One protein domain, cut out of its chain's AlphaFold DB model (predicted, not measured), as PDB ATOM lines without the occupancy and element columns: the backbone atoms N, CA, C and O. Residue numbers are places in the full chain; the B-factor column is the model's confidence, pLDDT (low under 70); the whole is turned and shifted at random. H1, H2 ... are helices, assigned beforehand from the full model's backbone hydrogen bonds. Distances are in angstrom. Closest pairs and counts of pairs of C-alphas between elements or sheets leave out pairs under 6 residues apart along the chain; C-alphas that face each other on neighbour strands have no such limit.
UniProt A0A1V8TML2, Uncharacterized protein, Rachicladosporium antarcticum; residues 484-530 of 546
ATOM      1  N   GLY A 484     164.003 167.109 228.771       81.94
ATOM      2  CA  GLY A 484     162.778 166.347 228.550       81.94
ATOM      3  C   GLY A 484     162.120 166.538 227.176       81.94
ATOM      4  O   GLY A 484     162.440 167.436 226.402       81.94
ATOM      5  N   TYR A 485     161.171 165.650 226.896       84.62
ATOM      6  CA  TYR A 485     160.220 165.698 225.792       84.62
ATOM      7  C   TYR A 485     158.884 166.198 226.354       84.62
ATOM      8  O   TYR A 485     158.330 165.575 227.262       84.62
ATOM      9  N   VAL A 486     158.379 167.331 225.862       85.88
ATOM     10  CA  VAL A 486     157.122 167.939 226.339       85.88
ATOM     11  C   VAL A 486     155.943 167.345 225.575       85.88
ATOM     12  O   VAL A 486     156.011 167.258 224.351       85.88
ATOM     13  N   CYS A 487     154.850 166.972 226.246       86.81
ATOM     14  CA  CYS A 487     153.655 166.528 225.529       86.81
ATOM     15  C   CYS A 487     153.059 167.675 224.684       86.81
ATOM     16  O   CYS A 487     152.723 168.721 225.242       86.81
ATOM     17  N   PRO A 488     152.886 167.511 223.355       82.56
ATOM     18  CA  PRO A 488     152.361 168.560 222.477       82.56
ATOM     19  C   PRO A 488     150.825 168.654 222.492       82.56
ATOM     20  O   PRO A 488     150.260 169.389 221.676       82.56
ATOM     21  N   PHE A 489     150.152 167.885 223.355       81.56
ATOM     22  CA  PHE A 489     148.689 167.739 223.408       81.56
ATOM     23  C   PHE A 489     148.076 168.074 224.772       81.56
ATOM     24  O   PHE A 489     146.880 168.342 224.841       81.56
ATOM     25  N   CYS A 490     148.880 168.107 225.837       84.31
ATOM     26  CA  CYS A 490     148.474 168.716 227.099       84.31
ATOM     27  C   CYS A 490     148.347 170.237 226.917       84.31
ATOM     28  O   CYS A 490     149.186 170.857 226.255       84.31
ATOM     29  N   THR A 491     147.339 170.846 227.543       72.06
ATOM     30  CA  THR A 491     147.301 172.301 227.776       72.06
ATOM     31  C   THR A 491     148.517 172.736 228.592       72.06
ATOM     32  O   THR A 491     149.169 173.739 228.295       72.06
ATOM     33  N   ASP A 492     148.868 171.906 229.572       64.81
ATOM     34  CA  ASP A 492     149.815 172.229 230.622       64.81
ATOM     35  C   ASP A 492     151.203 171.728 230.204       64.81
ATOM     36  O   ASP A 492     151.506 170.532 230.202       64.81
ATOM     37  N   ARG A 493     152.088 172.659 229.828       65.44
ATOM     38  CA  ARG A 493     153.436 172.365 229.288       65.44
ATOM     39  C   ARG A 493     154.418 171.782 230.321       65.44
ATOM     40  O   ARG A 493     155.624 171.692 230.063       65.44
ATOM     41  N   GLU A 494     153.913 171.401 231.486       66.19
ATOM     42  CA  GLU A 494     154.627 170.815 232.621       66.19
ATOM     43  C   GLU A 494     154.878 169.315 232.445       66.19
ATOM     44  O   GLU A 494     155.808 168.772 233.034       66.19
ATOM     45  N   HIS A 495     154.101 168.646 231.585       73.44
ATOM     46  CA  HIS A 495     154.251 167.225 231.272       73.44
ATOM     47  C   HIS A 495     155.498 166.975 230.401       73.44
ATOM     48  O   HIS A 495     155.424 166.791 229.181       73.44
ATOM     49  N   LYS A 496     156.670 167.023 231.051       81.88
ATOM     50  CA  LYS A 496     158.000 166.785 230.478       81.88
ATOM     51  C   LYS A 496     158.507 165.400 230.877       81.88
ATOM     52  O   LYS A 496     158.679 165.107 232.056       81.88
ATOM     53  N   TYR A 497     158.818 164.564 229.893       84.38
ATOM     54  CA  TYR A 497     159.318 163.207 230.114       84.38
ATOM     55  C   TYR A 497     160.797 163.118 229.730       84.38
ATOM     56  O   TYR A 497     161.136 163.478 228.609       84.38
ATOM     57  N   PRO A 498     161.705 162.589 230.570       83.06
ATOM     58  CA  PRO A 498     163.141 162.543 230.252       83.06
ATOM     59  C   PRO A 498     163.508 161.559 229.121       83.06
ATOM     60  O   PRO A 498     164.677 161.426 228.759       83.06
ATOM     61  N   ARG A 499     162.531 160.812 228.585       84.69
ATOM     62  CA  ARG A 499     162.717 159.758 227.578       84.69
ATOM     63  C   ARG A 499     161.507 159.660 226.627       84.69
ATOM     64  O   ARG A 499     160.386 159.910 227.075       84.69
ATOM     65  N   PRO A 500     161.713 159.270 225.353       85.06
ATOM     66  CA  PRO A 500     160.660 159.261 224.331       85.06
ATOM     67  C   PRO A 500     159.574 158.201 224.578       85.06
ATOM     68  O   PRO A 500     158.395 158.476 224.377       85.06
ATOM     69  N   ASP A 501     159.945 157.020 225.083       86.62
ATOM     70  CA  ASP A 501     159.021 155.921 225.405       86.62
ATOM     71  C   ASP A 501     158.048 156.283 226.537       86.62
ATOM     72  O   ASP A 501     156.891 155.863 226.529       86.62
ATOM     73  N   ASN A 502     158.491 157.114 227.485       88.00
ATOM     74  CA  ASN A 502     157.628 157.657 228.532       88.00
ATOM     75  C   ASN A 502     156.599 158.649 227.959       88.00
ATOM     76  O   ASN A 502     155.427 158.564 228.324       88.00
ATOM     77  N   LEU A 503     157.000 159.536 227.035       88.06
ATOM     78  CA  LEU A 503     156.063 160.442 226.358       88.06
ATOM     79  C   LEU A 503     155.056 159.662 225.499       88.06
ATOM     80  O   LEU A 503     153.855 159.879 225.629       88.06
ATOM     81  N   GLN A 504     155.515 158.722 224.667       87.94
ATOM     82  CA  GLN A 504     154.635 157.890 223.835       87.94
ATOM     83  C   GLN A 504     153.614 157.112 224.679       87.94
ATOM     84  O   GLN A 504     152.436 157.049 224.324       87.94
ATOM     85  N   ARG A 505     154.039 156.563 225.828       89.38
ATOM     86  CA  ARG A 505     153.144 155.897 226.788       89.38
ATOM     87  C   ARG A 505     152.114 156.862 227.373       89.38
ATOM     88  O   ARG A 505     150.944 156.506 227.438       89.38
ATOM     89  N   HIS A 506     152.530 158.063 227.778       88.31
ATOM     90  CA  HIS A 506     151.617 159.083 228.289       88.31
ATOM     91  C   HIS A 506     150.579 159.497 227.231       88.31
ATOM     92  O   HIS A 506     149.388 159.462 227.533       88.31
ATOM     93  N   VAL A 507     150.992 159.791 225.990       87.06
ATOM     94  CA  VAL A 507     150.055 160.136 224.903       87.06
ATOM     95  C   VAL A 507     149.053 159.006 224.681       87.06
ATOM     96  O   VAL A 507     147.855 159.255 224.704       87.06
ATOM     97  N   LYS A 508     149.508 157.749 224.587       87.69
ATOM     98  CA  LYS A 508     148.619 156.592 224.391       87.69
ATOM     99  C   LYS A 508     147.583 156.394 225.514       87.69
ATOM    100  O   LYS A 508     146.554 155.771 225.270       87.69
ATOM    101  N   VAL A 509     147.848 156.877 226.731       86.69
ATOM    102  CA  VAL A 509     146.957 156.709 227.898       86.69
ATOM    103  C   VAL A 509     146.054 157.926 228.132       86.69
ATOM    104  O   VAL A 509     144.881 157.748 228.435       86.69
ATOM    105  N   HIS A 510     146.572 159.148 227.988       83.25
ATOM    106  CA  HIS A 510     145.834 160.391 228.274       83.25
ATOM    107  C   HIS A 510     145.216 161.044 227.030       83.25
ATOM    108  O   HIS A 510     144.351 161.908 227.150       83.25
ATOM    109  N   HIS A 511     145.649 160.636 225.840       83.12
ATOM    110  CA  HIS A 511     145.193 161.148 224.552       83.12
ATOM    111  C   HIS A 511     144.933 159.969 223.599       83.12
ATOM    112  O   HIS A 511     145.527 159.882 222.529       83.12
ATOM    113  N   GLY A 512     144.066 159.035 224.010       74.94
ATOM    114  CA  GLY A 512     143.768 157.803 223.260       74.94
ATOM    115  C   GLY A 512     143.238 158.030 221.836       74.94
ATOM    116  O   GLY A 512     143.429 157.176 220.975       74.94
ATOM    117  N   ASP A 513     142.660 159.204 221.567       75.69
ATOM    118  CA  ASP A 513     142.215 159.654 220.238       75.69
ATOM    119  C   ASP A 513     143.376 160.054 219.301       75.69
ATOM    120  O   ASP A 513     143.156 160.479 218.167       75.69
ATOM    121  N   LYS A 514     144.624 159.970 219.782       74.81
ATOM    122  CA  LYS A 514     145.845 160.368 219.072       74.81
ATOM    123  C   LYS A 514     146.759 159.172 218.867       74.81
ATOM    124  O   LYS A 514     146.977 158.369 219.773       74.81
ATOM    125  N   GLN A 515     147.317 159.054 217.669       69.19
ATOM    126  CA  GLN A 515     148.142 157.904 217.323       69.19
ATOM    127  C   GLN A 515     149.603 158.133 217.733       69.19
ATOM    128  O   GLN A 515     150.057 159.264 217.914       69.19
ATOM    129  N   SER A 516     150.377 157.046 217.818       67.25
ATOM    130  CA  SER A 516     151.848 157.089 217.948       67.25
ATOM    131  C   SER A 516     152.531 157.918 216.855       67.25
ATOM    132  O   SER A 516     153.665 158.362 217.027       67.25
ATOM    133  N   ASP A 517     151.812 158.121 215.754       69.56
ATOM    134  CA  ASP A 517     152.267 158.652 214.481       69.56
ATOM    135  C   ASP A 517     151.664 160.025 214.137       69.56
ATOM    136  O   ASP A 517     151.885 160.533 213.034       69.56
ATOM    137  N   ASP A 518     150.961 160.656 215.092       85.56
ATOM    138  CA  ASP A 518     150.575 162.071 215.029       85.56
ATOM    139  C   ASP A 518     151.808 162.936 214.690       85.56
ATOM    140  O   ASP A 518     152.816 162.906 215.402       85.56
ATOM    141  N   LEU A 519     151.712 163.781 213.658       83.06
ATOM    142  CA  LEU A 519     152.834 164.607 213.177       83.06
ATOM    143  C   LEU A 519     153.478 165.457 214.289       83.06
ATOM    144  O   LEU A 519     154.699 165.525 214.388       83.06
ATOM    145  N   ARG A 520     152.657 166.032 215.180       84.12
ATOM    146  CA  ARG A 520     153.106 166.821 216.343       84.12
ATOM    147  C   ARG A 520     153.845 165.994 217.398       84.12
ATOM    148  O   ARG A 520     154.679 166.539 218.112       84.12
ATOM    149  N   LEU A 521     153.546 164.698 217.522       85.88
ATOM    150  CA  LEU A 521     154.305 163.792 218.387       85.88
ATOM    151  C   LEU A 521     155.621 163.396 217.713       85.88
ATOM    152  O   LEU A 521     156.662 163.427 218.367       85.88
ATOM    153  N   ARG A 522     155.592 163.089 216.410       87.19
ATOM    154  CA  ARG A 522     156.794 162.765 215.629       87.19
ATOM    155  C   ARG A 522     157.820 163.901 215.683       87.19
ATOM    156  O   ARG A 522     158.951 163.635 216.065       87.19
ATOM    157  N   GLU A 523     157.404 165.149 215.453       85.62
ATOM    158  CA  GLU A 523     158.262 166.343 215.559       85.62
ATOM    159  C   GLU A 523     158.973 166.434 216.925       85.62
ATOM    160  O   GLU A 523     160.189 166.611 216.994       85.62
ATOM    161  N   VAL A 524     158.236 166.263 218.030       85.25
ATOM    162  CA  VAL A 524     158.795 166.319 219.394       85.25
ATOM    163  C   VAL A 524     159.810 165.200 219.652       85.25
ATOM    164  O   VAL A 524     160.788 165.421 220.366       85.25
ATOM    165  N   LEU A 525     159.590 164.008 219.093       85.38
ATOM    166  CA  LEU A 525     160.489 162.860 219.234       85.38
ATOM    167  C   LEU A 525     161.741 162.991 218.349       85.38
ATOM    168  O   LEU A 525     162.841 162.648 218.783       85.38
ATOM    169  N   GLU A 526     161.574 163.509 217.133       82.81
ATOM    170  CA  GLU A 526     162.613 163.673 216.114       82.81
ATOM    171  C   GLU A 526     163.618 164.771 216.486       82.81
ATOM    172  O   GLU A 526     164.820 164.548 216.388       82.81
ATOM    173  N   LYS A 527     163.149 165.883 217.072       76.06
ATOM    174  CA  LYS A 527     163.921 167.080 217.481       76.06
ATOM    175  C   LYS A 527     165.087 166.855 218.470       76.06
ATOM    176  O   LYS A 527     165.744 167.812 218.882       76.06
ATOM    177  N   ARG A 528     165.359 165.613 218.886       67.75
ATOM    178  CA  ARG A 528     166.551 165.230 219.670       67.75
ATOM    179  C   ARG A 528     167.354 164.063 219.069       67.75
ATOM    180  O   ARG A 528     168.380 163.694 219.643       67.75
ATOM    181  N   ALA A 529     166.928 163.478 217.950       58.34
ATOM    182  CA  ALA A 529     167.663 162.406 217.278       58.34
ATOM    183  C   ALA A 529     169.033 162.904 216.783       58.34
ATOM    184  O   ALA A 529     170.054 162.255 217.026       58.34
ATOM    185  N   ASP A 530     169.059 164.108 216.210       51.66
ATOM    186  CA  ASP A 530     170.250 164.755 215.639       51.66
ATOM    187  C   ASP A 530     171.361 164.981 216.677       51.66
ATOM    188  O   ASP A 530     172.550 164.858 216.383       51.66
TER     189      ASP A 530
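AT A GLANCE: This is residues 484 to 530 of the 546 residues of an uncharacterized protein of Rachicladosporium antarcticum (UniProt A0A1V8TML2). The longest helix, H1, and the shorter H2 run opposite ways, nearly side by side but spaced apart, and a stretch without named elements, residues 484 to 499, folds back on itself beside them as the third part of a small body. Within that stretch, residues 485 to 486 pair with residues 496 to 497 as antiparallel strands do. The printed part has 47 residues with two named helices, H1 then H2, and no named strand; the class is all helix, though the helices hold 19 of the 47 printed residues, under half. The whole is compact, with a radius of gyration of the C-alphas of 9.6 A and spans of 29 by 22 by 16 A.

IN THESE COORDINATES: H1 is residues 500 to 510, 15.4 A from first to last C-alpha, and begins at C-alpha 500 at (160.660, 159.261, 224.331). H2 is residues 519 to 526, 10.3 A long, and ends at C-alpha 526 at (162.613, 163.673, 216.114).

HOW THE PARTS SIT: H1 and H2 are close but not clearly touching, with 1 pair of C-alphas within 8 A. Their closest C-alphas, those of Pro 500 and Leu 525, are 6.2 A apart. Their centres are 12.2 A apart. Their lines stand at a shallow tilt of 26 degrees, and they run opposite ways. In H1 every O i to N i+4 pair is within hydrogen-bond range; in H2 3 of 4 are.

THE WHOLE: The two C-alphas farthest apart, those of Asp 513 and Asp 530, are 28.9 A apart. The link from H1 to H2, 8 residues, is short. The printed part has no cut. Its mean pLDDT is 79.9, and residues 492 to 494, 515 to 517 and 528 to 530 are under 70.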